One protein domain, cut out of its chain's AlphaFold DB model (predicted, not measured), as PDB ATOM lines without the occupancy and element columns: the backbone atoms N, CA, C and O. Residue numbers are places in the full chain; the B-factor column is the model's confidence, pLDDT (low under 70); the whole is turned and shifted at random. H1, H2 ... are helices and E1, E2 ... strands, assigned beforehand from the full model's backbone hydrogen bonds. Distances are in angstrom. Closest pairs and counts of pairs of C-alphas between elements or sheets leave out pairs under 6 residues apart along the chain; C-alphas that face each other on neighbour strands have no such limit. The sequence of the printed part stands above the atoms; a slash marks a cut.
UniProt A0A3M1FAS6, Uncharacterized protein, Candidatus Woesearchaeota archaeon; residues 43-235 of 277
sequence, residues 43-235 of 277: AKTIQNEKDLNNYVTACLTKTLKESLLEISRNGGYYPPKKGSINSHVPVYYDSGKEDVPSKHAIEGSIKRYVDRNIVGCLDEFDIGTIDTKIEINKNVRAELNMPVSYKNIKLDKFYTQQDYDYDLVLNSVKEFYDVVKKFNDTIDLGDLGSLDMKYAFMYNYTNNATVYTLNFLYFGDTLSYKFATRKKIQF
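Overview. This is residues 43 to 235 of the 277 residues of an uncharacterized protein of Candidatus Woesearchaeota archaeon (UniProt A0A3M1FAS6). Two halves, each a sheet with helices on one face, stand end to end and make one long rod. In the first, H1 and H2 cover one face of the sheet E2 E3 E4; in the second, H3 and H4 pack on one face of the sheet E1 E8 E7 E6, and the last residues of H1 reach across to E8, while the small pair E5 E9 makes the far end. The printed part has 193 residues, with four named helices and nine named strands in the order H1 E1 H2 E2 E3 E4 H3 E5 H4 E6 E7 E8 E9; the class is mixed, helices and strands. The sheet E1 E8 E7 E6 is mixed, E2 E3 E4 is all antiparallel and E5 E9 is parallel. The whole is only just loose, close to compact, with a radius of gyration of the C-alphas of 19.6 A, and spans 67 by 30 by 23 A.

Arrangement. Begin at H1, residues 49 to 73, which is on the sheet of E2, residues 131 to 136, E3, residues 140 to 150, and E4, residues 153 to 162. Its closest C-alphas to E4 are those of Thr 61 and Thr 160, 5.8 A apart. H2, residues 103 to 117, is on the same face, over E2 at a height of 7.0 A over the sheet; their closest C-alphas are Glu 107 and Ile 134, 5.5 A apart. With residues 60 to 71 alone, H1 touches H2 at a steep tilt of 54 degrees, opposite ways; Ser 67 and Ile 110 have the closest C-alphas, 5.9 A apart. E2 E3 E4 form a meander, each strand the antiparallel neighbour of the one before: look for N 133 and O 143 at 2.8 A, and N 144 and O 158 at 2.8 A. E3 bends by 64 degrees at residue 147, and E4 by 61 degrees at residue 156. H1 is also on the twisted sheet of E1, residues 91 to 94, E8, residues 221 to 229, E7, residues 209 to 218, and E6, residues 201 to 206, over none of its strands; its closest C-alphas to E8 are Ser 72 and Tyr 225, 4.4 A apart. H3, residues 166 to 181, is on the same face at a height of 9.3 A, along the strands at 25 degrees to E8 on the local plane. H4, residues 189 to 199, is on that face too and touches residues 172 to 179 of H3 at a shallow tilt of 6 degrees, opposite ways; the closest C-alphas are Phe 176 and Leu 195, 7.0 A apart. E6 E7 E8 are a second meander, with N 204 and O 211 at 2.8 A and N 212 and O 227 at 2.8 A; parallel E1 and E8 have N 92 and O 228 at 2.8 A. E8 runs on at 94 degrees into E9, residues 232 to 234, parallel to E5, residues 186 to 188, with N 187 and O 232 at 3.0 A. In H1, H2 and H3 every O i to N i+4 pair is within hydrogen-bond range; in H4, 5 of 7 are.

Along the chain. Find C-alpha 49 at (-56.543, -138.486, 16.648); from there H1 runs 36.1 A to C-alpha 73. H2 is 21.2 A long, E3 28.4 A, E4 27.2 A, H3 22.3 A, E7 28.6 A and E8 26.2 A. E9 ends at C-alpha 234, at (-68.890, -83.196, 39.284).

Size, cuts and confidence. The two C-alphas farthest apart are those of Asn 152 and Phe 235, at 67.4 A. The printed part has no cut. The links H1 to E1 and H2 to E2 are long. Mean pLDDT of the printed part is 93.2, and no printed residue is under 70.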
ATOM      1  N   ALA A  43     -46.821-129.836  14.911       78.50
ATOM      2  CA  ALA A  43     -47.447-130.592  13.821       78.50
ATOM      3  C   ALA A  43     -46.728-131.935  13.556       78.50
ATOM      4  O   ALA A  43     -47.355-132.938  13.195       78.50
ATOM      5  N   LYS A  44     -45.409-132.009  13.782       84.62
ATOM      6  CA  LYS A  44     -44.630-133.245  13.592       84.62
ATOM      7  C   LYS A  44     -44.864-134.270  14.701       84.62
ATOM      8  O   LYS A  44     -44.652-135.458  14.458       84.62
ATOM      9  N   THR A  45     -45.306-133.840  15.883       90.12
ATOM     10  CA  THR A  45     -45.562-134.732  17.020       90.12
ATOM     11  C   THR A  45     -46.950-135.364  16.989       90.12
ATOM     12  O   THR A  45     -47.171-136.332  17.710       90.12
ATOM     13  N   ILE A  46     -47.857-134.898  16.121       93.75
ATOM     14  CA  ILE A  46     -49.193-135.484  15.952       93.75
ATOM     15  C   ILE A  46     -49.077-136.861  15.285       93.75
ATOM     16  O   ILE A  46     -48.744-136.979  14.096       93.75
ATOM     17  N   GLN A  47     -49.373-137.908  16.061       94.94
ATOM     18  CA  GLN A  47     -49.330-139.303  15.614       94.94
ATOM     19  C   GLN A  47     -50.715-139.948  15.541       94.94
ATOM     20  O   GLN A  47     -50.899-140.907  14.793       94.94
ATOM     21  N   ASN A  48     -51.684-139.443  16.304       96.25
ATOM     22  CA  ASN A  48     -53.020-140.026  16.415       96.25
ATOM     23  C   ASN A  48     -54.115-138.949  16.560       96.25
ATOM     24  O   ASN A  48     -53.833-137.756  16.680       96.25
ATOM     25  N   GLU A  49     -55.379-139.381  16.550       96.81
ATOM     26  CA  GLU A  49     -56.543-138.486  16.648       96.81
ATOM     27  C   GLU A  49     -56.577-137.685  17.953       96.81
ATOM     28  O   GLU A  49     -56.969-136.521  17.958       96.81
ATOM     29  N   LYS A  50     -56.132-138.280  19.064       96.44
ATOM     30  CA  LYS A  50     -56.106-137.614  20.370       96.44
ATOM     31  C   LYS A  50     -55.115-136.451  20.377       96.44
ATOM     32  O   LYS A  50     -55.437-135.402  20.931       96.44
ATOM     33  N   ASP A  51     -53.953-136.609  19.749       95.50
ATOM     34  CA  ASP A  51     -52.958-135.537  19.632       95.50
ATOM     35  C   ASP A  51     -53.519-134.359  18.829       95.50
ATOM     36  O   ASP A  51     -53.422-133.213  19.270       95.50
ATOM     37  N   LEU A  52     -54.178-134.642  17.695       95.69
ATOM     38  CA  LEU A  52     -54.835-133.615  16.883       95.69
ATOM     39  C   LEU A  52     -55.952-132.917  17.668       95.69
ATOM     40  O   LEU A  52     -56.003-131.689  17.707       95.69
ATOM     41  N   ASN A  53     -56.818-133.682  18.341       96.75
ATOM     42  CA  ASN A  53     -57.899-133.131  19.156       96.75
ATOM     43  C   ASN A  53     -57.369-132.201  20.251       96.75
ATOM     44  O   ASN A  53     -57.899-131.109  20.449       96.75
ATOM     45  N   ASN A  54     -56.321-132.623  20.959       95.50
ATOM     46  CA  ASN A  54     -55.709-131.825  22.016       95.50
ATOM     47  C   ASN A  54     -55.102-130.539  21.460       95.50
ATOM     48  O   ASN A  54     -55.280-129.483  22.063       95.50
ATOM     49  N   TYR A  55     -54.435-130.615  20.307       95.31
ATOM     50  CA  TYR A  55     -53.867-129.447  19.645       95.31
ATOM     51  C   TYR A  55     -54.950-128.430  19.267       95.31
ATOM     52  O   TYR A  55     -54.891-127.278  19.695       95.31
ATOM     53  N   VAL A  56     -55.986-128.862  18.541       96.44
ATOM     54  CA  VAL A  56     -57.077-127.973  18.111       96.44
ATOM     55  C   VAL A  56     -57.856-127.436  19.315       96.44
ATOM     56  O   VAL A  56     -58.210-126.259  19.353       96.44
ATOM     57  N   THR A  57     -58.067-128.249  20.353       96.94
ATOM     58  CA  THR A  57     -58.729-127.800  21.590       96.94
ATOM     59  C   THR A  57     -57.892-126.757  22.330       96.94
ATOM     60  O   THR A  57     -58.438-125.759  22.802       96.94
ATOM     61  N   ALA A  58     -56.570-126.933  22.416       95.62
ATOM     62  CA  ALA A  58     -55.669-125.943  23.007       95.62
ATOM     63  C   ALA A  58     -55.663-124.638  22.197       95.62
ATOM     64  O   ALA A  58     -55.745-123.550  22.770       95.62
ATOM     65  N   CYS A  59     -55.654-124.753  20.871       95.56
ATOM     66  CA  CYS A  59     -55.753-123.641  19.938       95.56
ATOM     67  C   CYS A  59     -57.054-122.838  20.122       95.56
ATOM     68  O   CYS A  59     -57.031-121.614  20.293       95.56
ATOM     69  N   LEU A  60     -58.197-123.530  20.191       97.56
ATOM     70  CA  LEU A  60     -59.501-122.928  20.460       97.56
ATOM     71  C   LEU A  60     -59.551-122.277  21.846       97.56
ATOM     72  O   LEU A  60     -60.059-121.170  21.989       97.56
ATOM     73  N   THR A  61     -58.980-122.933  22.856       96.81
ATOM     74  CA  THR A  61     -58.892-122.418  24.231       96.81
ATOM     75  C   THR A  61     -58.108-121.108  24.288       96.81
ATOM     76  O   THR A  61     -58.595-120.124  24.845       96.81
ATOM     77  N   LYS A  62     -56.925-121.066  23.661       95.44
ATOM     78  CA  LYS A  62     -56.096-119.858  23.539       95.44
ATOM     79  C   LYS A  62     -56.865-118.742  22.829       95.44
ATOM     80  O   LYS A  62     -56.984-117.646  23.370       95.44
ATOM     81  N   THR A  63     -57.453-119.046  21.674       97.25
ATOM     82  CA  THR A  63     -58.190-118.069  20.857       97.25
ATOM     83  C   THR A  63     -59.409-117.512  21.598       97.25
ATOM     84  O   THR A  63     -59.657-116.307  21.565       97.25
ATOM     85  N   LEU A  64     -60.158-118.360  22.312       97.69
ATOM     86  CA  LEU A  64     -61.288-117.930  23.133       97.69
ATOM     87  C   LEU A  64     -60.821-117.017  24.271       97.69
ATOM     88  O   LEU A  64     -61.399-115.949  24.468       97.69
ATOM     89  N   LYS A  65     -59.753-117.380  24.984       96.56
ATOM     90  CA  LYS A  65     -59.186-116.541  26.045       96.56
ATOM     91  C   LYS A  65     -58.766-115.165  25.518       96.56
ATOM     92  O   LYS A  65     -59.143-114.143  26.088       96.56
ATOM     93  N   GLU A  66     -58.042-115.124  24.405       96.31
ATOM     94  CA  GLU A  66     -57.642-113.872  23.752       96.31
ATOM     95  C   GLU A  66     -58.854-113.039  23.323       96.31
ATOM     96  O   GLU A  66     -58.877-111.829  23.555       96.31
ATOM     97  N   SER A  67     -59.894-113.685  22.783       97.44
ATOM     98  CA  SER A  67     -61.135-113.010  22.400       97.44
ATOM     99  C   SER A  67     -61.797-112.309  23.584       97.44
ATOM    100  O   SER A  67     -62.217-111.162  23.456       97.44
ATOM    101  N   LEU A  68     -61.835-112.952  24.755       96.88
ATOM    102  CA  LEU A  68     -62.450-112.394  25.956       96.88
ATOM    103  C   LEU A  68     -61.682-111.176  26.460       96.88
ATOM    104  O   LEU A  68     -62.300-110.173  26.826       96.88
ATOM    105  N   LEU A  69     -60.348-111.226  26.423       95.38
ATOM    106  CA  LEU A  69     -59.499-110.094  26.792       95.38
ATOM    107  C   LEU A  69     -59.683-108.925  25.821       95.38
ATOM    108  O   LEU A  69     -59.869-107.789  26.260       95.38
ATOM    109  N   GLU A  70     -59.658-109.191  24.516       96.25
ATOM    110  CA  GLU A  70     -59.783-108.156  23.489       96.25
ATOM    111  C   GLU A  70     -61.172-107.508  23.507       96.25
ATOM    112  O   GLU A  70     -61.304-106.284  23.532       96.25
ATOM    113  N   ILE A  71     -62.228-108.318  23.560       97.38
ATOM    114  CA  ILE A  71     -63.615-107.844  23.565       97.38
ATOM    115  C   ILE A  71     -63.920-107.054  24.830       97.38
ATOM    116  O   ILE A  71     -64.565-106.012  24.744       97.38
ATOM    117  N   SER A  72     -63.419-107.476  25.992       96.06
ATOM    118  CA  SER A  72     -63.620-106.722  27.235       96.06
ATOM    119  C   SER A  72     -62.926-105.359  27.185       96.06
ATOM    120  O   SER A  72     -63.535-104.339  27.519       96.06
ATOM    121  N   ARG A  73     -61.695-105.293  26.658       95.19
ATOM    122  CA  ARG A  73     -60.984-104.017  26.455       95.19
ATOM    123  C   ARG A  73     -61.705-103.083  25.483       95.19
ATOM    124  O   ARG A  73     -61.595-101.870  25.633       95.19
ATOM    125  N   ASN A  74     -62.451-103.647  24.537       96.88
ATOM    126  CA  ASN A  74     -63.255-102.926  23.549       96.88
ATOM    127  C   ASN A  74     -64.731-102.781  23.966       96.88
ATOM    128  O   ASN A  74     -65.585-102.492  23.124       96.88
ATOM    129  N   GLY A  75     -65.051-103.008  25.246       96.50
ATOM    130  CA  GLY A  75     -66.398-102.863  25.795       96.50
ATOM    131  C   GLY A  75     -67.438-103.723  25.079       96.50
ATOM    132  O   GLY A  75     -68.451-103.219  24.611       96.50
ATOM    133  N   GLY A  76     -67.168-105.014  24.909       97.00
ATOM    134  CA  GLY A  76     -68.128-105.961  24.338       97.00
ATOM    135  C   GLY A  76     -68.193-105.988  22.804       97.00
ATOM    136  O   GLY A  76     -68.965-106.768  22.238       97.00
ATOM    137  N   TYR A  77     -67.378-105.193  22.100       97.94
ATOM    138  CA  TYR A  77     -67.405-105.111  20.636       97.94
ATOM    139  C   TYR A  77     -66.166-105.719  19.968       97.94
ATOM    140  O   TYR A  77     -65.028-105.375  20.286       97.94
ATOM    141  N   TYR A  78     -66.399-106.565  18.961       97.81
ATOM    142  CA  TYR A  78     -65.391-106.948  17.972       97.81
ATOM    143  C   TYR A  78     -65.991-107.009  16.550       97.81
ATOM    144  O   TYR A  78     -66.998-107.702  16.341       97.81
ATOM    145  N   PRO A  79     -65.395-106.315  15.557       97.06
ATOM    146  CA  PRO A  79     -64.320-105.327  15.718       97.06
ATOM    147  C   PRO A  79     -64.772-104.133  16.585       97.06
ATOM    148  O   PRO A  79     -65.974-103.992  16.834       97.06
ATOM    149  N   PRO A  80     -63.840-103.274  17.036       96.38
ATOM    150  CA  PRO A  80     -64.177-102.038  17.727       96.38
ATOM    151  C   PRO A  80     -65.298-101.249  17.054       96.38
ATOM    152  O   PRO A  80     -65.343-101.109  15.826       96.38
ATOM    153  N   LYS A  81     -66.201-100.704  17.868       95.38
ATOM    154  CA  LYS A  81     -67.326 -99.916  17.373       95.38
ATOM    155  C   LYS A  81     -66.841 -98.617  16.721       95.38
ATOM    156  O   LYS A  81     -65.933 -97.944  17.207       95.38
ATOM    157  N   LYS A  82     -67.473 -98.222  15.613       94.50
ATOM    158  CA  LYS A  82     -67.229 -96.900  15.015       94.50
ATOM    159  C   LYS A  82     -67.671 -95.807  15.990       94.50
ATOM    160  O   LYS A  82     -68.754 -95.898  16.558       94.50
ATOM    161  N   GLY A  83     -66.850 -94.771  16.148       90.81
ATOM    162  CA  GLY A  83     -67.114 -93.686  17.098       90.81
ATOM    163  C   GLY A  83     -66.654 -93.968  18.532       90.81
ATOM    164  O   GLY A  83     -66.883 -93.129  19.401       90.81
ATOM    165  N   SER A  84     -65.982 -95.099  18.780       93.69
ATOM    166  CA  SER A  84     -65.234 -95.317  20.021       93.69
ATOM    167  C   SER A  84     -64.169 -94.234  20.239       93.69
ATOM    168  O   SER A  84     -63.601 -93.691  19.289       93.69
ATOM    169  N   ILE A  85     -63.866 -93.949  21.503       92.81
ATOM    170  CA  ILE A  85     -62.838 -92.994  21.930       92.81
ATOM    171  C   ILE A  85     -61.554 -93.718  22.363       92.81
ATOM    172  O   ILE A  85     -61.589 -94.902  22.691       92.81
ATOM    173  N   ASN A  86     -60.424 -92.998  22.363       77.69
ATOM    174  CA  ASN A  86     -59.148 -93.371  22.999       77.69
ATOM    175  C   ASN A  86     -58.813 -94.869  22.976       77.69
ATOM    176  O   ASN A  86     -58.815 -95.531  24.010       77.69
ATOM    177  N   SER A  87     -58.455 -95.385  21.800       81.69
ATOM    178  CA  SER A  87     -58.113 -96.803  21.609       81.69
ATOM    179  C   SER A  87     -59.311 -97.739  21.802       81.69
ATOM    180  O   SER A  87     -59.270 -98.635  22.637       81.69
ATOM    181  N   HIS A  88     -60.357 -97.546  20.993       93.88
ATOM    182  CA  HIS A  88     -61.463 -98.501  20.818       93.88
ATOM    183  C   HIS A  88     -62.492 -98.603  21.954       93.88
ATOM    184  O   HIS A  88     -63.403 -99.425  21.861       93.88
ATOM    185  N   VAL A  89     -62.457 -97.708  22.942       95.75
ATOM    186  CA  VAL A  89     -63.430 -97.699  24.043       95.75
ATOM    187  C   VAL A  89     -64.792 -97.166  23.564       95.75
ATOM    188  O   VAL A  89     -64.878 -96.007  23.148       95.75
ATOM    189  N   PRO A  90     -65.871 -97.966  23.605       96.62
ATOM    190  CA  PRO A  90     -67.191 -97.538  23.153       96.62
ATOM    191  C   PRO A  90     -67.829 -96.553  24.137       96.62
ATOM    192  O   PRO A  90     -67.643 -96.646  25.351       96.62
ATOM    193  N   VAL A  91     -68.629 -95.628  23.608       96.06
ATOM    194  CA  VAL A  91     -69.447 -94.717  24.415       96.06
ATOM    195  C   VAL A  91     -70.812 -95.363  24.634       96.06
ATOM    196  O   VAL A  91     -71.572 -95.516  23.685       96.06
ATOM    197  N   TYR A  92     -71.120 -95.759  25.867       95.62
ATOM    198  CA  TYR A  92     -72.394 -96.408  26.215       95.62
ATOM    199  C   TYR A  92     -73.521 -95.430  26.494       95.62
ATOM    200  O   TYR A  92     -74.690 -95.807  26.422       95.62
ATOM    201  N   TYR A  93     -73.171 -94.194  26.838       93.25
ATOM    202  CA  TYR A  93     -74.141 -93.151  27.104       93.25
ATOM    203  C   TYR A  93     -73.698 -91.826  26.499       93.25
ATOM    204  O   TYR A  93     -72.657 -91.269  26.873       93.25
ATOM    205  N   ASP A  94     -74.529 -91.314  25.601       92.50
ATOM    206  CA  ASP A  94     -74.371 -90.003  24.984       92.50
ATOM    207  C   ASP A  94     -75.748 -89.363  24.794       92.50
ATOM    208  O   ASP A  94     -76.607 -89.918  24.110       92.50
ATOM    209  N   SER A  95     -75.964 -88.197  25.411       89.25
ATOM    210  CA  SER A  95     -77.155 -87.368  25.179       89.25
ATOM    211  C   SER A  95     -78.491 -88.119  25.349       89.25
ATOM    212  O   SER A  95     -79.402 -87.987  24.534       89.25
ATOM    213  N   GLY A  96     -78.601 -88.960  26.385       88.62
ATOM    214  CA  GLY A  96     -79.809 -89.747  26.672       88.62
ATOM    215  C   GLY A  96     -79.930 -91.067  25.908       88.62
ATOM    216  O   GLY A  96     -80.832 -91.851  26.202       88.62
ATOM    217  N   LYS A  97     -79.034 -91.343  24.954       92.44
ATOM    218  CA  LYS A  97     -79.035 -92.588  24.185       92.44
ATOM    219  C   LYS A  97     -78.192 -93.661  24.868       92.44
ATOM    220  O   LYS A  97     -77.018 -93.441  25.162       92.44
ATOM    221  N   GLU A  98     -78.804 -94.828  25.043       92.94
ATOM    222  CA  GLU A  98     -78.161 -96.050  25.521       92.94
ATOM    223  C   GLU A  98     -77.546 -96.837  24.370       92.94
ATOM    224  O   GLU A  98     -78.167 -96.996  23.315       92.94
ATOM    225  N   ASP A  99     -76.338 -97.346  24.585       94.25
ATOM    226  CA  ASP A  99     -75.618 -98.115  23.574       94.25
ATOM    227  C   ASP A  99     -74.778 -99.261  24.170       94.25
ATOM    228  O   ASP A  99     -73.723 -99.652  23.649       94.25
ATOM    229  N   VAL A 100     -75.258 -99.793  25.295       94.94
ATOM    230  CA  VAL A 100     -74.689-100.950  25.990       94.94
ATOM    231  C   VAL A 100     -74.953-102.210  25.148       94.94
ATOM    232  O   VAL A 100     -76.101-102.463  24.770       94.94
ATOM    233  N   PRO A 101     -73.929-103.014  24.810       96.12
ATOM    234  CA  PRO A 101     -74.135-104.229  24.032       96.12
ATOM    235  C   PRO A 101     -74.938-105.261  24.831       96.12
ATOM    236  O   PRO A 101     -74.685-105.501  26.010       96.12
ATOM    237  N   SER A 102     -75.887-105.917  24.165       96.19
ATOM    238  CA  SER A 102     -76.594-107.057  24.745       96.19
ATOM    239  C   SER A 102     -75.678-108.280  24.837       96.19
ATOM    240  O   SER A 102     -74.732-108.423  24.062       96.19
ATOM    241  N   LYS A 103     -76.011-109.219  25.728       96.88
ATOM    242  CA  LYS A 103     -75.325-110.516  25.850       96.88
ATOM    243  C   LYS A 103     -75.156-111.220  24.497       96.88
ATOM    244  O   LYS A 103     -74.047-111.594  24.131       96.88
ATOM    245  N   HIS A 104     -76.226-111.274  23.704       97.44
ATOM    246  CA  HIS A 104     -76.198-111.864  22.366       97.44
ATOM    247  C   HIS A 104     -75.267-111.118  21.390       97.44
ATOM    248  O   HIS A 104     -74.586-111.729  20.568       97.44
ATOM    249  N   ALA A 105     -75.188-109.784  21.487       97.75
ATOM    250  CA  ALA A 105     -74.251-109.006  20.678       97.75
ATOM    251  C   ALA A 105     -72.787-109.319  21.034       97.75
ATOM    252  O   ALA A 105     -71.942-109.375  20.137       97.75
ATOM    253  N   ILE A 106     -72.499-109.561  22.317       97.94
ATOM    254  CA  ILE A 106     -71.168-109.938  22.806       97.94
ATOM    255  C   ILE A 106     -70.814-111.362  22.372       97.94
ATOM    256  O   ILE A 106     -69.722-111.564  21.849       97.94
ATOM    257  N   GLU A 107     -71.738-112.323  22.474       98.31
ATOM    258  CA  GLU A 107     -71.566-113.678  21.918       98.31
ATOM    259  C   GLU A 107     -71.205-113.620  20.429       98.31
ATOM    260  O   GLU A 107     -70.244-114.250  19.986       98.31
ATOM    261  N   GLY A 108     -71.911-112.784  19.661       98.38
ATOM    262  CA  GLY A 108     -71.600-112.540  18.256       98.38
ATOM    263  C   GLY A 108     -70.224-111.899  18.032       98.38
ATOM    264  O   GLY A 108     -69.554-112.223  17.052       98.38
ATOM    265  N   SER A 109     -69.779-111.000  18.916       98.38
ATOM    266  CA  SER A 109     -68.422-110.432  18.882       98.38
ATOM    267  C   SER A 109     -67.354-111.497  19.145       98.38
ATOM    268  O   SER A 109     -66.381-111.561  18.394       98.38
ATOM    269  N   ILE A 110     -67.557-112.358  20.149       98.44
ATOM    270  CA  ILE A 110     -66.654-113.470  20.484       98.44
ATOM    271  C   ILE A 110     -66.571-114.434  19.305       98.44
ATOM    272  O   ILE A 110     -65.470-114.723  18.842       98.44
ATOM    273  N   LYS A 111     -67.719-114.844  18.749       98.56
ATOM    274  CA  LYS A 111     -67.786-115.712  17.566       98.56
ATOM    275  C   LYS A 111     -66.945-115.148  16.422       98.56
ATOM    276  O   LYS A 111     -66.075-115.836  15.904       98.56
ATOM    277  N   ARG A 112     -67.154-113.873  16.064       98.56
ATOM    278  CA  ARG A 112     -66.404-113.214  14.979       98.56
ATOM    279  C   ARG A 112     -64.900-113.160  15.241       98.56
ATOM    280  O   ARG A 112     -64.131-113.242  14.286       98.56
ATOM    281  N   TYR A 113     -64.484-112.971  16.494       98.31
ATOM    282  CA  TYR A 113     -63.069-113.009  16.855       98.31
ATOM    283  C   TYR A 113     -62.505-114.413  16.667       98.31
ATOM    284  O   TYR A 113     -61.492-114.566  15.989       98.31
ATOM    285  N   VAL A 114     -63.161-115.426  17.237       98.25
ATOM    286  CA  VAL A 114     -62.700-116.815  17.166       98.25
ATOM    287  C   VAL A 114     -62.621-117.278  15.715       98.25
ATOM    288  O   VAL A 114     -61.547-117.685  15.286       98.25
ATOM    289  N   ASP A 115     -63.688-117.096  14.930       97.88
ATOM    290  CA  ASP A 115     -63.740-117.509  13.520       97.88
ATOM    291  C   ASP A 115     -62.599-116.901  12.684       97.88
ATOM    292  O   ASP A 115     -62.074-117.543  11.779       97.88
ATOM    293  N   ARG A 116     -62.202-115.654  12.976       96.75
ATOM    294  CA  ARG A 116     -61.148-114.955  12.227       96.75
ATOM    295  C   ARG A 116     -59.738-115.367  12.648       96.75
ATOM    296  O   ARG A 116     -58.851-115.380  11.803       96.75
ATOM    297  N   ASN A 117     -59.519-115.613  13.937       96.81
ATOM    298  CA  ASN A 117     -58.170-115.780  14.483       96.81
ATOM    299  C   ASN A 117     -57.775-117.249  14.671       96.81
ATOM    300  O   ASN A 117     -56.584-117.537  14.721       96.81
ATOM    301  N   ILE A 118     -58.738-118.180  14.711       96.69
ATOM    302  CA  ILE A 118     -58.444-119.612  14.864       96.69
ATOM    303  C   ILE A 118     -57.629-120.167  13.688       96.69
ATOM    304  O   ILE A 118     -56.801-121.048  13.887       96.69
ATOM    305  N   VAL A 119     -57.816-119.610  12.483       95.81
ATOM    306  CA  VAL A 119     -57.113-120.031  11.258       95.81
ATOM    307  C   VAL A 119     -55.603-119.936  11.426       95.81
ATOM    308  O   VAL A 119     -54.925-120.921  11.181       95.81
ATOM    309  N   GLY A 120     -55.096-118.807  11.937       92.38
ATOM    310  CA  GLY A 120     -53.650-118.584  12.076       92.38
ATOM    311  C   GLY A 120     -52.961-119.551  13.042       92.38
ATOM    312  O   GLY A 120     -51.751-119.722  13.002       92.38
ATOM    313  N   CYS A 121     -53.728-120.199  13.915       90.75
ATOM    314  CA  CYS A 121     -53.228-121.218  14.831       90.75
ATOM    315  C   CYS A 121     -53.328-122.639  14.237       90.75
ATOM    316  O   CYS A 121     -52.789-123.591  14.795       90.75
ATOM    317  N   LEU A 122     -53.989-122.788  13.086       94.31
ATOM    318  CA  LEU A 122     -54.187-124.046  12.371       94.31
ATOM    319  C   LEU A 122     -53.600-124.019  10.947       94.31
ATOM    320  O   LEU A 122     -53.985-124.845  10.124       94.31
ATOM    321  N   ASP A 123     -52.662-123.113  10.664       91.62
ATOM    322  CA  ASP A 123     -52.107-122.884   9.316       91.62
ATOM    323  C   ASP A 123     -51.483-124.142   8.667       91.62
ATOM    324  O   ASP A 123     -51.433-124.249   7.444       91.62
ATOM    325  N   GLU A 124     -51.035-125.120   9.463       89.75
ATOM    326  CA  GLU A 124     -50.426-126.382   8.996       89.75
ATOM    327  C   GLU A 124     -51.456-127.497   8.693       89.75
ATOM    328  O   GLU A 124     -51.084-128.617   8.323       89.75
ATOM    329  N   PHE A 125     -52.753-127.230   8.874       93.88
ATOM    330  CA  PHE A 125     -53.834-128.207   8.733       93.88
ATOM    331  C   PHE A 125     -54.745-127.884   7.548       93.88
ATOM    332  O   PHE A 125     -54.994-126.725   7.228       93.88
ATOM    333  N   ASP A 126     -55.301-128.921   6.922       96.00
ATOM    334  CA  ASP A 126     -56.377-128.738   5.945       96.00
ATOM    335  C   ASP A 126     -57.693-128.539   6.705       96.00
ATOM    336  O   ASP A 126     -58.211-129.474   7.332       96.00
ATOM    337  N   ILE A 127     -58.185-127.299   6.709       97.06
ATOM    338  CA  ILE A 127     -59.370-126.881   7.461       97.06
ATOM    339  C   ILE A 127     -60.555-126.593   6.536       97.06
ATOM    340  O   ILE A 127     -60.429-125.997   5.467       97.06
ATOM    341  N   GLY A 128     -61.738-127.016   6.972       96.06
ATOM    342  CA  GLY A 128     -63.000-126.781   6.282       96.06
ATOM    343  C   GLY A 128     -63.657-125.445   6.642       96.06
ATOM    344  O   GLY A 128     -63.032-124.495   7.105       96.06
ATOM    345  N   THR A 129     -64.973-125.375   6.423       97.44
ATOM    346  CA  THR A 129     -65.772-124.212   6.835       97.44
ATOM    347  C   THR A 129     -65.839-124.125   8.357       97.44
ATOM    348  O   THR A 129     -66.060-125.130   9.028       97.44
ATOM    349  N   ILE A 130     -65.667-122.911   8.876       97.44
ATOM    350  CA  ILE A 130     -65.651-122.616  10.307       97.44
ATOM    351  C   ILE A 130     -67.052-122.213  10.755       97.44
ATOM    352  O   ILE A 130     -67.605-121.237  10.244       97.44
ATOM    353  N   ASP A 131     -67.600-122.924  11.738       97.94
ATOM    354  CA  ASP A 131     -68.806-122.505  12.443       97.94
ATOM    355  C   ASP A 131     -68.639-122.624  13.961       97.94
ATOM    356  O   ASP A 131     -68.710-123.709  14.543       97.94
ATOM    357  N   THR A 132     -68.405-121.485  14.611       98.25
ATOM    358  CA  THR A 132     -68.303-121.406  16.070       98.25
ATOM    359  C   THR A 132     -69.631-121.000  16.704       98.25
ATOM    360  O   THR A 132     -70.212-119.974  16.355       98.25
ATOM    361  N   LYS A 133     -70.071-121.725  17.726       98.56
ATOM    362  CA  LYS A 133     -71.165-121.332  18.615       98.56
ATOM    363  C   LYS A 133     -70.596-120.873  19.956       98.56
ATOM    364  O   LYS A 133     -69.782-121.572  20.557       98.56
ATOM    365  N   ILE A 134     -71.034-119.703  20.419       98.44
ATOM    366  CA  ILE A 134     -70.645-119.129  21.712       98.44
ATOM    367  C   ILE A 134     -71.869-119.069  22.615       98.44
ATOM    368  O   ILE A 134     -72.922-118.601  22.189       98.44
ATOM    369  N   GLU A 135     -71.704-119.510  23.856       97.94
ATOM    370  CA  GLU A 135     -72.712-119.392  24.906       97.94
ATOM    371  C   GLU A 135     -72.071-118.736  26.127       97.94
ATOM    372  O   GLU A 135     -71.086-119.241  26.671       97.94
ATOM    373  N   ILE A 136     -72.625-117.604  26.560       97.06
ATOM    374  CA  ILE A 136     -72.227-116.955  27.808       97.06
ATOM    375  C   ILE A 136     -73.214-117.381  28.897       97.06
ATOM    376  O   ILE A 136     -74.416-117.208  28.752       97.06
ATOM    377  N   ASN A 137     -72.728-117.908  30.013       93.62
ATOM    378  CA  ASN A 137     -73.482-118.150  31.247       93.62
ATOM    379  C   ASN A 137     -72.571-117.766  32.430       93.62
ATOM    380  O   ASN A 137     -71.806-116.809  32.326       93.62
ATOM    381  N   LYS A 138     -72.557-118.560  33.512       92.31
ATOM    382  CA  LYS A 138     -71.525-118.480  34.568       92.31
ATOM    383  C   LYS A 138     -70.098-118.693  34.042       92.31
ATOM    384  O   LYS A 138     -69.132-118.348  34.710       92.31
ATOM    385  N   ASN A 139     -69.983-119.319  32.877       94.94
ATOM    386  CA  ASN A 139     -68.758-119.542  32.131       94.94
ATOM    387  C   ASN A 139     -69.002-119.197  30.657       94.94
ATOM    388  O   ASN A 139     -70.149-119.082  30.212       94.94
ATOM    389  N   VAL A 140     -67.925-119.028  29.895       96.94
ATOM    390  CA  VAL A 140     -68.003-118.816  28.450       96.94
ATOM    391  C   VAL A 140     -67.625-120.109  27.752       96.94
ATOM    392  O   VAL A 140     -66.492-120.577  27.868       96.94
ATOM    393  N   ARG A 141     -68.574-120.683  27.016       98.06
ATOM    394  CA  ARG A 141     -68.383-121.920  26.262       98.06
ATOM    395  C   ARG A 141     -68.248-121.620  24.777       98.06
ATOM    396  O   ARG A 141     -69.036-120.848  24.230       98.06
ATOM    397  N   ALA A 142     -67.282-122.268  24.131       98.31
ATOM    398  CA  ALA A 142     -67.165-122.292  22.680       98.31
ATOM    399  C   ALA A 142     -67.274-123.728  22.164       98.31
ATOM    400  O   ALA A 142     -66.568-124.628  22.625       98.31
ATOM    401  N   GLU A 143     -68.155-123.919  21.191       98.38
ATOM    402  CA  GLU A 143     -68.260-125.122  20.372       98.38
ATOM    403  C   GLU A 143     -67.834-124.754  18.952       98.38
ATOM    404  O   GLU A 143     -68.414-123.864  18.337       98.38
ATOM    405  N   LEU A 144     -66.812-125.428  18.441       98.00
ATOM    406  CA  LEU A 144     -66.280-125.229  17.102       98.00
ATOM    407  C   LEU A 144     -66.653-126.434  16.241       98.00
ATOM    408  O   LEU A 144     -66.175-127.542  16.487       98.00
ATOM    409  N   ASN A 145     -67.481-126.205  15.225       98.06
ATOM    410  CA  ASN A 145     -67.789-127.169  14.177       98.06
ATOM    411  C   ASN A 145     -66.949-126.814  12.946       98.06
ATOM    412  O   ASN A 145     -67.226-125.839  12.248       98.06
ATOM    413  N   MET A 146     -65.883-127.575  12.715       97.12
ATOM    414  CA  MET A 146     -64.922-127.335  11.644       97.12
ATOM    415  C   MET A 146     -64.186-128.637  11.314       97.12
ATOM    416  O   MET A 146     -63.480-129.153  12.179       97.12
ATOM    417  N   PRO A 147     -64.298-129.159  10.080       97.31
ATOM    418  CA  PRO A 147     -63.477-130.278   9.636       97.31
ATOM    419  C   PRO A 147     -61.997-129.899   9.656       97.31
ATOM    420  O   PRO A 147     -61.611-128.895   9.062       97.31
ATOM    421  N   VAL A 148     -61.171-130.704  10.314       97.12
ATOM    422  CA  VAL A 148     -59.713-130.573  10.368       97.12
ATOM    423  C   VAL A 148     -59.109-131.900   9.947       97.12
ATOM    424  O   VAL A 148     -59.383-132.938  10.553       97.12
ATOM    425  N   SER A 149     -58.282-131.865   8.905       96.88
ATOM    426  CA  SER A 149     -57.589-133.039   8.380       96.88
ATOM    427  C   SER A 149     -56.074-132.890   8.511       96.88
ATOM    428  O   SER A 149     -55.496-131.864   8.157       96.88
ATOM    429  N   TYR A 150     -55.420-133.951   8.988       96.38
ATOM    430  CA  TYR A 150     -53.961-134.059   9.033       96.38
ATOM    431  C   TYR A 150     -53.527-135.483   8.706       96.38
ATOM    432  O   TYR A 150     -53.847-136.425   9.435       96.38
ATOM    433  N   LYS A 151     -52.781-135.666   7.610       94.31
ATOM    434  CA  LYS A 151     -52.439-136.998   7.081       94.31
ATOM    435  C   LYS A 151     -53.723-137.827   6.867       94.31
ATOM    436  O   LYS A 151     -54.558-137.444   6.057       94.31
ATOM    437  N   ASN A 152     -53.901-138.929   7.599       96.31
ATOM    438  CA  ASN A 152     -55.075-139.809   7.511       96.31
ATOM    439  C   ASN A 152     -56.093-139.591   8.649       96.31
ATOM    440  O   ASN A 152     -57.035-140.367   8.771       96.31
ATOM    441  N   ILE A 153     -55.889-138.580   9.499       97.19
ATOM    442  CA  ILE A 153     -56.743-138.268  10.650       97.19
ATOM    443  C   ILE A 153     -57.723-137.159  10.260       97.19
ATOM    444  O   ILE A 153     -57.316-136.189   9.616       97.19
ATOM    445  N   LYS A 154     -58.988-137.287  10.679       97.44
ATOM    446  CA  LYS A 154     -60.040-136.283  10.467       97.44
ATOM    447  C   LYS A 154     -60.880-136.095  11.724       97.44
ATOM    448  O   LYS A 154     -61.291-137.080  12.326       97.44
ATOM    449  N   LEU A 155     -61.145-134.846  12.093       97.62
ATOM    450  CA  LEU A 155     -61.987-134.465  13.230       97.62
ATOM    451  C   LEU A 155     -62.842-133.256  12.857       97.62
ATOM    452  O   LEU A 155     -62.361-132.387  12.142       97.62
ATOM    453  N   ASP A 156     -64.067-133.168  13.380       97.56
ATOM    454  CA  ASP A 156     -65.021-132.133  12.947       97.56
ATOM    455  C   ASP A 156     -65.537-131.224  14.069       97.56
ATOM    456  O   ASP A 156     -66.132-130.183  13.791       97.56
ATOM    457  N   LYS A 157     -65.387-131.624  15.338       97.94
ATOM    458  CA  LYS A 157     -66.004-130.927  16.473       97.94
ATOM    459  C   LYS A 157     -65.051-130.785  17.638       97.94
ATOM    460  O   LYS A 157     -64.473-131.772  18.087       97.94
ATOM    461  N   PHE A 158     -64.979-129.576  18.178       98.00
ATOM    462  CA  PHE A 158     -64.118-129.235  19.302       98.00
ATOM    463  C   PHE A 158     -64.879-128.370  20.297       98.00
ATOM    464  O   PHE A 158     -65.769-127.604  19.930       98.00
ATOM    465  N   TYR A 159     -64.522-128.490  21.572       98.06
ATOM    466  CA  TYR A 159     -65.205-127.790  22.651       98.06
ATOM    467  C   TYR A 159     -64.189-127.260  23.644       98.06
ATOM    468  O   TYR A 159     -63.229-127.944  23.992       98.06
ATOM    469  N   THR A 160     -64.437-126.060  24.151       97.88
ATOM    470  CA  THR A 160     -63.706-125.518  25.293       97.88
ATOM    471  C   THR A 160     -64.620-124.638  26.138       97.88
ATOM    472  O   THR A 160     -65.689-124.202  25.702       97.88
ATOM    473  N   GLN A 161     -64.195-124.392  27.367       97.56
ATOM    474  CA  GLN A 161     -64.876-123.536  28.321       97.56
ATOM    475  C   GLN A 161     -63.836-122.684  29.035       97.56
ATOM    476  O   GLN A 161     -62.738-123.154  29.328       97.56
ATOM    477  N   GLN A 162     -64.184-121.433  29.311       96.19
ATOM    478  CA  GLN A 162     -63.410-120.554  30.170       96.19
ATOM    479  C   GLN A 162     -64.268-120.101  31.345       96.19
ATOM    480  O   GLN A 162     -65.399-119.645  31.160       96.19
ATOM    481  N   ASP A 163     -63.709-120.194  32.546       94.75
ATOM    482  CA  ASP A 163     -64.386-119.852  33.798       94.75
ATOM    483  C   ASP A 163     -64.309-118.342  34.069       94.75
ATOM    484  O   ASP A 163     -63.795-117.881  35.086       94.75
ATOM    485  N   TYR A 164     -64.808-117.561  33.109       92.56
ATOM    486  CA  TYR A 164     -65.072-116.138  33.272       92.56
ATOM    487  C   TYR A 164     -66.552-115.943  33.593       92.56
ATOM    488  O   TYR A 164     -67.412-116.262  32.768       92.56
ATOM    489  N   ASP A 165     -66.837-115.373  34.763       92.75
ATOM    490  CA  ASP A 165     -68.189-114.962  35.143       92.75
ATOM    491  C   ASP A 165     -68.559-113.671  34.402       92.75
ATOM    492  O   ASP A 165     -68.436-112.559  34.915       92.75
ATOM    493  N   TYR A 166     -68.943-113.812  33.135       91.44
ATOM    494  CA  TYR A 166     -69.309-112.666  32.308       91.44
ATOM    495  C   TYR A 166     -70.664-112.075  32.717       91.44
ATOM    496  O   TYR A 166     -70.904-110.893  32.482       91.44
ATOM    497  N   ASP A 167     -71.538-112.859  33.359       91.88
ATOM    498  CA  ASP A 167     -72.789-112.343  33.915       91.88
ATOM    499  C   ASP A 167     -72.489-111.319  35.027       91.88
ATOM    500  O   ASP A 167     -73.121-110.262  35.054       91.88
ATOM    501  N   LEU A 168     -71.474-111.553  35.875       92.81
ATOM    502  CA  LEU A 168     -70.978-110.548  36.825       92.81
ATOM    503  C   LEU A 168     -70.564-109.256  36.110       92.81
ATOM    504  O   LEU A 168     -71.027-108.186  36.494       92.81
ATOM    505  N   VAL A 169     -69.769-109.348  35.038       92.81
ATOM    506  CA  VAL A 169     -69.319-108.176  34.260       92.81
ATOM    507  C   VAL A 169     -70.507-107.377  33.720       92.81
ATOM    508  O   VAL A 169     -70.566-106.158  33.883       92.81
ATOM    509  N   LEU A 170     -71.472-108.052  33.090       92.19
ATOM    510  CA  LEU A 170     -72.642-107.399  32.498       92.19
ATOM    511  C   LEU A 170     -73.553-106.781  33.557       92.19
ATOM    512  O   LEU A 170     -74.063-105.678  33.355       92.19
ATOM    513  N   ASN A 171     -73.718-107.451  34.697       94.12
ATOM    514  CA  ASN A 171     -74.477-106.918  35.820       94.12
ATOM    515  C   ASN A 171     -73.785-105.688  36.424       94.12
ATOM    516  O   ASN A 171     -74.461-104.688  36.650       94.12
ATOM    517  N   SER A 172     -72.456-105.695  36.588       93.56
ATOM    518  CA  SER A 172     -71.692-104.523  37.046       93.56
ATOM    519  C   SER A 172     -71.851-103.329  36.104       93.56
ATOM    520  O   SER A 172     -72.074-102.206  36.552       93.56
ATOM    521  N   VAL A 173     -71.772-103.559  34.788       94.19
ATOM    522  CA  VAL A 173     -71.976-102.511  33.774       94.19
ATOM    523  C   VAL A 173     -73.398-101.961  33.837       94.19
ATOM    524  O   VAL A 173     -73.588-100.751  33.743       94.19
ATOM    525  N   LYS A 174     -74.395-102.836  34.006       93.75
ATOM    526  CA  LYS A 174     -75.798-102.442  34.119       93.75
ATOM    527  C   LYS A 174     -76.058-101.621  35.383       93.75
ATOM    528  O   LYS A 174     -76.640-100.549  35.278       93.75
ATOM    529  N   GLU A 175     -75.586-102.075  36.545       93.44
ATOM    530  CA  GLU A 175     -75.703-101.330  37.807       93.44
ATOM    531  C   GLU A 175     -75.037 -99.952  37.703       93.44
ATOM    532  O   GLU A 175     -75.630 -98.940  38.080       93.44
ATOM    533  N   PHE A 176     -73.835 -99.892  37.120       91.88
ATOM    534  CA  PHE A 176     -73.162 -98.626  36.845       91.88
ATOM    535  C   PHE A 176     -74.007 -97.711  35.960       91.88
ATOM    536  O   PHE A 176     -74.178 -96.522  36.239       91.88
ATOM    537  N   TYR A 177     -74.550 -98.264  34.882       90.62
ATOM    538  CA  TYR A 177     -75.364 -97.511  33.948       90.62
ATOM    539  C   TYR A 177     -76.647 -96.978  34.601       90.62
ATOM    540  O   TYR A 177     -77.007 -95.816  34.392       90.62
ATOM    541  N   ASP A 178     -77.293 -97.779  35.449       92.06
ATOM    542  CA  ASP A 178     -78.471 -97.378  36.218       92.06
ATOM    543  C   ASP A 178     -78.164 -96.203  37.161       92.06
ATOM    544  O   ASP A 178     -79.006 -95.317  37.324       92.06
ATOM    545  N   VAL A 179     -76.954 -96.133  37.733       90.38
ATOM    546  CA  VAL A 179     -76.485 -94.963  38.497       90.38
ATOM    547  C   VAL A 179     -76.305 -93.754  37.581       90.38
ATOM    548  O   VAL A 179     -76.898 -92.706  37.827       90.38
ATOM    549  N   VAL A 180     -75.566 -93.893  36.477       89.19
ATOM    550  CA  VAL A 180     -75.307 -92.785  35.536       89.19
ATOM    551  C   VAL A 180     -76.587 -92.192  34.953       89.19
ATOM    552  O   VAL A 180     -76.658 -90.983  34.702       89.19
ATOM    553  N   LYS A 181     -77.612 -93.016  34.735       89.62
ATOM    554  CA  LYS A 181     -78.897 -92.600  34.168       89.62
ATOM    555  C   LYS A 181     -79.710 -91.691  35.096       89.62
ATOM    556  O   LYS A 181     -80.516 -90.918  34.590       89.62
ATOM    557  N   LYS A 182     -79.504 -91.756  36.418       90.50
ATOM    558  CA  LYS A 182     -80.229 -90.920  37.397       90.50
ATOM    559  C   LYS A 182     -79.867 -89.440  37.308       90.50
ATOM    560  O   LYS A 182     -80.653 -88.591  37.715       90.50
ATOM    561  N   PHE A 183     -78.697 -89.137  36.764       87.00
ATOM    562  CA  PHE A 183     -78.217 -87.774  36.606       87.00
ATOM    563  C   PHE A 183     -78.576 -87.229  35.228       87.00
ATOM    564  O   PHE A 183     -78.653 -87.999  34.279       87.00
ATOM    565  N   ASN A 184     -78.728 -85.917  35.058       84.06
ATOM    566  CA  ASN A 184     -78.878 -85.341  33.715       84.06
ATOM    567  C   ASN A 184     -77.499 -85.128  33.076       84.06
ATOM    568  O   ASN A 184     -77.146 -85.850  32.141       84.06
ATOM    569  N   ASP A 185     -76.678 -84.255  33.665       84.81
ATOM    570  CA  ASP A 185     -75.426 -83.795  33.044       84.81
ATOM    571  C   ASP A 185     -74.160 -84.158  33.832       84.81
ATOM    572  O   ASP A 185     -73.106 -84.408  33.233       84.81
ATOM    573  N   THR A 186     -74.263 -84.214  35.161       86.88
ATOM    574  CA  THR A 186     -73.138 -84.448  36.071       86.88
ATOM    575  C   THR A 186     -73.340 -85.691  36.921       86.88
ATOM    576  O   THR A 186     -74.408 -85.883  37.481       86.88
ATOM    577  N   ILE A 187     -72.325 -86.548  37.017       88.31
ATOM    578  CA  ILE A 187     -72.354 -87.711  37.914       88.31
ATOM    579  C   ILE A 187     -71.711 -87.305  39.242       88.31
ATOM    580  O   ILE A 187     -70.582 -86.805  39.228       88.31
ATOM    581  N   ASP A 188     -72.419 -87.525  40.352       86.12
ATOM    582  CA  ASP A 188     -71.867 -87.365  41.699       86.12
ATOM    583  C   ASP A 188     -70.878 -88.504  41.990       86.12
ATOM    584  O   ASP A 188     -71.176 -89.688  41.791       86.12
ATOM    585  N   LEU A 189     -69.672 -88.147  42.431       84.88
ATOM    586  CA  LEU A 189     -68.631 -89.120  42.741       84.88
ATOM    587  C   LEU A 189     -69.002 -90.002  43.945       84.88
ATOM    588  O   LEU A 189     -68.585 -91.158  43.991       84.88
ATOM    589  N   GLY A 190     -69.810 -89.495  44.883       86.31
ATOM    590  CA  GLY A 190     -70.286 -90.255  46.039       86.31
ATOM    591  C   GLY A 190     -71.107 -91.480  45.633       86.31
ATOM    592  O   GLY A 190     -70.883 -92.576  46.147       86.31
ATOM    593  N   ASP A 191     -71.977 -91.333  44.632       84.12
ATOM    594  CA  ASP A 191     -72.772 -92.444  44.102       84.12
ATOM    595  C   ASP A 191     -71.906 -93.489  43.382       84.12
ATOM    596  O   ASP A 191     -72.171 -94.693  43.470       84.12
ATOM    597  N   LEU A 192     -70.821 -93.049  42.732       86.94
ATOM    598  CA  LEU A 192     -69.834 -93.950  42.133       86.94
ATOM    599  C   LEU A 192     -68.970 -94.667  43.175       86.94
ATOM    600  O   LEU A 192     -68.549 -95.794  42.920       86.94
ATOM    601  N   GLY A 193     -68.737 -94.062  44.342       86.62
ATOM    602  CA  GLY A 193     -67.913 -94.645  45.404       86.62
ATOM    603  C   GLY A 193     -68.431 -96.003  45.886       86.62
ATOM    604  O   GLY A 193     -67.650 -96.924  46.118       86.62
ATOM    605  N   SER A 194     -69.757 -96.173  45.941       85.50
ATOM    606  CA  SER A 194     -70.372 -97.463  46.290       85.50
ATOM    607  C   SER A 194     -70.057 -98.573  45.274       85.50
ATOM    608  O   SER A 194     -69.831 -99.725  45.651       85.50
ATOM    609  N   LEU A 195     -70.000 -98.225  43.986       85.81
ATOM    610  CA  LEU A 195     -69.663 -99.151  42.906       85.81
ATOM    611  C   LEU A 195     -68.164 -99.438  42.856       85.81
ATOM    612  O   LEU A 195     -67.779-100.566  42.555       85.81
ATOM    613  N   ASP A 196     -67.332 -98.447  43.174       86.19
ATOM    614  CA  ASP A 196     -65.883 -98.615  43.251       86.19
ATOM    615  C   ASP A 196     -65.492 -99.625  44.327       86.19
ATOM    616  O   ASP A 196     -64.819-100.615  44.036       86.19
ATOM    617  N   MET A 197     -66.041 -99.477  45.533       85.25
ATOM    618  CA  MET A 197     -65.835-100.448  46.608       85.25
ATOM    619  C   MET A 197     -66.286-101.866  46.234       85.25
ATOM    620  O   MET A 197     -65.689-102.843  46.684       85.25
ATOM    621  N   LYS A 198     -67.342-101.992  45.421       87.81
ATOM    622  CA  LYS A 198     -67.913-103.289  45.033       87.81
ATOM    623  C   LYS A 198     -67.153-103.962  43.885       87.81
ATOM    624  O   LYS A 198     -67.062-105.187  43.869       87.81
ATOM    625  N   TYR A 199     -66.634-103.194  42.924       85.75
ATOM    626  CA  TYR A 199     -66.120-103.718  41.649       85.75
ATOM    627  C   TYR A 199     -64.694-103.272  41.283       85.75
ATOM    628  O   TYR A 199     -64.257-103.553  40.165       85.75
ATOM    629  N   ALA A 200     -63.968-102.601  42.186       84.56
ATOM    630  CA  ALA A 200     -62.624-102.056  41.949       84.56
ATOM    631  C   ALA A 200     -62.573-101.193  40.673       84.56
ATOM    632  O   ALA A 200     -61.883-101.493  39.687       84.56
ATOM    633  N   PHE A 201     -63.387-100.144  40.673       84.56
ATOM    634  CA  PHE A 201     -63.725 -99.357  39.503       84.56
ATOM    635  C   PHE A 201     -62.741 -98.209  39.298       84.56
ATOM    636  O   PHE A 201     -62.668 -97.269  40.079       84.56
ATOM    637  N   MET A 202     -62.030 -98.213  38.174       87.19
ATOM    638  CA  MET A 202     -61.152 -97.099  37.824       87.19
ATOM    639  C   MET A 202     -61.807 -96.217  36.770       87.19
ATOM    640  O   MET A 202     -62.390 -96.713  35.805       87.19
ATOM    641  N   TYR A 203     -61.643 -94.905  36.895       87.62
ATOM    642  CA  TYR A 203     -62.067 -93.953  35.877       87.62
ATOM    643  C   TYR A 203     -60.920 -93.025  35.475       87.62
ATOM    644  O   TYR A 203     -60.025 -92.722  36.262       87.62
ATOM    645  N   ASN A 204     -60.928 -92.593  34.218       88.94
ATOM    646  CA  ASN A 204     -59.971 -91.647  33.663       88.94
ATOM    647  C   ASN A 204     -60.725 -90.603  32.836       88.94
ATOM    648  O   ASN A 204     -61.558 -90.943  31.988       88.94
ATOM    649  N   TYR A 205     -60.441 -89.330  33.097       85.50
ATOM    650  CA  TYR A 205     -61.060 -88.226  32.388       85.50
ATOM    651  C   TYR A 205     -60.289 -87.878  31.120       85.50
ATOM    652  O   TYR A 205     -59.069 -87.728  31.110       85.50
ATOM    653  N   THR A 206     -61.029 -87.697  30.035       86.56
ATOM    654  CA  THR A 206     -60.487 -87.287  28.742       86.56
ATOM    655  C   THR A 206     -61.244 -86.046  28.283       86.56
ATOM    656  O   THR A 206     -62.339 -85.776  28.771       86.56
ATOM    657  N   ASN A 207     -60.696 -85.279  27.336       81.88
ATOM    658  CA  ASN A 207     -61.242 -83.963  26.968       81.88
ATOM    659  C   ASN A 207     -62.735 -83.959  26.572       81.88
ATOM    660  O   ASN A 207     -63.355 -82.899  26.570       81.88
ATOM    661  N   ASN A 208     -63.318 -85.106  26.212       88.38
ATOM    662  CA  ASN A 208     -64.686 -85.211  25.701       88.38
ATOM    663  C   ASN A 208     -65.516 -86.375  26.277       88.38
ATOM    664  O   ASN A 208     -66.619 -86.618  25.776       88.38
ATOM    665  N   ALA A 209     -64.984 -87.116  27.252       93.31
ATOM    666  CA  ALA A 209     -65.647 -88.273  27.846       93.31
ATOM    667  C   ALA A 209     -64.922 -88.766  29.102       93.31
ATOM    668  O   ALA A 209     -63.701 -88.630  29.233       93.31
ATOM    669  N   THR A 210     -65.669 -89.432  29.971       92.31
ATOM    670  CA  THR A 210     -65.115 -90.197  31.084       92.31
ATOM    671  C   THR A 210     -65.005 -91.657  30.665       92.31
ATOM    672  O   THR A 210     -65.996 -92.260  30.250       92.31
ATOM    673  N   VAL A 211     -63.796 -92.211  30.735       94.25
ATOM    674  CA  VAL A 211     -63.514 -93.625  30.470       94.25
ATOM    675  C   VAL A 211     -63.525 -94.377  31.785       94.25
ATOM    676  O   VAL A 211     -62.870 -93.980  32.741       94.25
ATOM    677  N   TYR A 212     -64.213 -95.502  31.796       93.81
ATOM    678  CA  TYR A 212     -64.390 -96.377  32.935       93.81
ATOM    679  C   TYR A 212     -63.745 -97.727  32.652       93.81
ATOM    680  O   TYR A 212     -63.797 -98.224  31.525       93.81
ATOM    681  N   THR A 213     -63.102 -98.306  33.661       94.75
ATOM    682  CA  THR A 213     -62.446 -99.612  33.600       94.75
ATOM    683  C   THR A 213     -62.839-100.429  34.824       94.75
ATOM    684  O   THR A 213     -62.471-100.088  35.945       94.75
ATOM    685  N   LEU A 214     -63.554-101.525  34.589       93.44
ATOM    686  CA  LEU A 214     -63.805-102.568  35.580       93.44
ATOM    687  C   LEU A 214     -62.698-103.615  35.468       93.44
ATOM    688  O   LEU A 214     -62.428-104.079  34.358       93.44
ATOM    689  N   ASN A 215     -62.067-103.994  36.577       92.50
ATOM    690  CA  ASN A 215     -61.049-105.041  36.577       92.50
ATOM    691  C   ASN A 215     -61.534-106.249  37.361       92.50
ATOM    692  O   ASN A 215     -61.871-106.144  38.534       92.50
ATOM    693  N   PHE A 216     -61.492-107.407  36.719       90.81
ATOM    694  CA  PHE A 216     -61.840-108.676  37.335       90.81
ATOM    695  C   PHE A 216     -60.619-109.595  37.301       90.81
ATOM    696  O   PHE A 216     -59.976-109.747  36.257       90.81
ATOM    697  N   LEU A 217     -60.274-110.183  38.445       89.06
ATOM    698  CA  LEU A 217     -59.141-111.098  38.576       89.06
ATOM    699  C   LEU A 217     -59.614-112.538  38.356       89.06
ATOM    700  O   LEU A 217     -60.469-113.023  39.090       89.06
ATOM    701  N   TYR A 218     -59.030-113.224  37.376       86.81
ATOM    702  CA  TYR A 218     -59.342-114.616  37.047       86.81
ATOM    703  C   TYR A 218     -58.051-115.410  36.857       86.81
ATOM    704  O   TYR A 218     -57.323-115.163  35.904       86.81
ATOM    705  N   PHE A 219     -57.765-116.361  37.752       80.44
ATOM    706  CA  PHE A 219     -56.657-117.329  37.640       80.44
ATOM    707  C   PHE A 219     -55.311-116.755  37.140       80.44
ATOM    708  O   PHE A 219     -54.621-117.369  36.331       80.44
ATOM    709  N   GLY A 220     -54.923-115.576  37.635       84.06
ATOM    710  CA  GLY A 220     -53.659-114.917  37.277       84.06
ATOM    711  C   GLY A 220     -53.740-113.941  36.098       84.06
ATOM    712  O   GLY A 220     -52.779-113.215  35.857       84.06
ATOM    713  N   ASP A 221     -54.882-113.855  35.418       87.56
ATOM    714  CA  ASP A 221     -55.175-112.822  34.428       87.56
ATOM    715  C   ASP A 221     -56.084-111.733  35.003       87.56
ATOM    716  O   ASP A 221     -56.888-111.951  35.911       87.56
ATOM    717  N   THR A 222     -55.984-110.533  34.434       91.06
ATOM    718  CA  THR A 222     -56.911-109.430  34.707       91.06
ATOM    719  C   THR A 222     -57.760-109.166  33.472       91.06
ATOM    720  O   THR A 222     -57.247-108.769  32.421       91.06
ATOM    721  N   LEU A 223     -59.067-109.371  33.601       93.69
ATOM    722  CA  LEU A 223     -60.050-108.989  32.600       93.69
ATOM    723  C   LEU A 223     -60.445-107.530  32.846       93.69
ATOM    724  O   LEU A 223     -61.162-107.226  33.798       93.69
ATOM    725  N   SER A 224     -59.964-106.623  31.998       94.19
ATOM    726  CA  SER A 224     -60.334-105.205  32.057       94.19
ATOM    727  C   SER A 224     -61.472-104.915  31.083       94.19
ATOM    728  O   SER A 224     -61.261-104.948  29.868       94.19
ATOM    729  N   TYR A 225     -62.655-104.596  31.605       96.00
ATOM    730  CA  TYR A 225     -63.811-104.193  30.809       96.00
ATOM    731  C   TYR A 225     -63.901-102.670  30.728       96.00
ATOM    732  O   TYR A 225     -64.037-102.004  31.755       96.00
ATOM    733  N   LYS A 226     -63.806-102.110  29.515       95.94
ATOM    734  CA  LYS A 226     -63.735-100.657  29.308       95.94
ATOM    735  C   LYS A 226     -64.935-100.115  28.562       95.94
ATOM    736  O   LYS A 226     -65.358-100.675  27.557       95.94
ATOM    737  N   PHE A 227     -65.432 -98.974  29.007       96.12
ATOM    738  CA  PHE A 227     -66.500 -98.243  28.334       96.12
ATOM    739  C   PHE A 227     -66.453 -96.770  28.739       96.12
ATOM    740  O   PHE A 227     -65.706 -96.394  29.638       96.12
ATOM    741  N   ALA A 228     -67.207 -95.914  28.058       95.69
ATOM    742  CA  ALA A 228     -67.183 -94.482  28.311       95.69
ATOM    743  C   ALA A 228     -68.576 -93.853  28.349       95.69
ATOM    744  O   ALA A 228     -69.533 -94.374  27.774       95.69
ATOM    745  N   THR A 229     -68.669 -92.689  28.987       94.62
ATOM    746  CA  THR A 229     -69.846 -91.810  28.932       94.62
ATOM    747  C   THR A 229     -69.404 -90.388  28.588       94.62
ATOM    748  O   THR A 229     -68.276 -89.989  28.886       94.62
ATOM    749  N   ARG A 230     -70.282 -89.596  27.961       92.88
ATOM    750  CA  ARG A 230     -70.025 -88.159  27.726       92.88
ATOM    751  C   ARG A 230     -70.483 -87.247  28.867       92.88
ATOM    752  O   ARG A 230     -70.526 -86.033  28.689       92.88
ATOM    753  N   LYS A 231     -70.818 -87.804  30.033       88.56
ATOM    754  CA  LYS A 231     -71.160 -86.995  31.207       88.56
ATOM    755  C   LYS A 231     -69.910 -86.480  31.896       88.56
ATOM    756  O   LYS A 231     -68.881 -87.162  31.939       88.56
ATOM    757  N   LYS A 232     -70.021 -85.276  32.450       85.25
ATOM    758  CA  LYS A 232     -68.978 -84.702  33.298       85.25
ATOM    759  C   LYS A 232     -69.096 -85.320  34.690       85.25
ATOM    760  O   LYS A 232     -70.202 -85.542  35.175       85.25
ATOM    761  N   ILE A 233     -67.971 -85.605  35.333       84.00
ATOM    762  CA  ILE A 233     -67.970 -85.892  36.770       84.00
ATOM    763  C   ILE A 233     -67.971 -84.543  37.479       84.00
ATOM    764  O   ILE A 233     -67.138 -83.689  37.170       84.00
ATOM    765  N   GLN A 234     -68.917 -84.343  38.391       83.44
ATOM    766  CA  GLN A 234     -68.890 -83.196  39.284       83.44
ATOM    767  C   GLN A 234     -68.205 -83.639  40.566       83.44
ATOM    768  O   GLN A 234     -68.729 -84.447  41.326       83.44
ATOM    769  N   PHE A 235     -67.009 -83.108  40.788       80.00
ATOM    770  CA  PHE A 235     -66.449 -83.088  42.124       80.00
ATOM    771  C   PHE A 235     -67.271 -82.043  42.859       80.00
ATOM    772  O   PHE A 235     -67.107 -80.849  42.608       80.00
TER     773      PHE A 235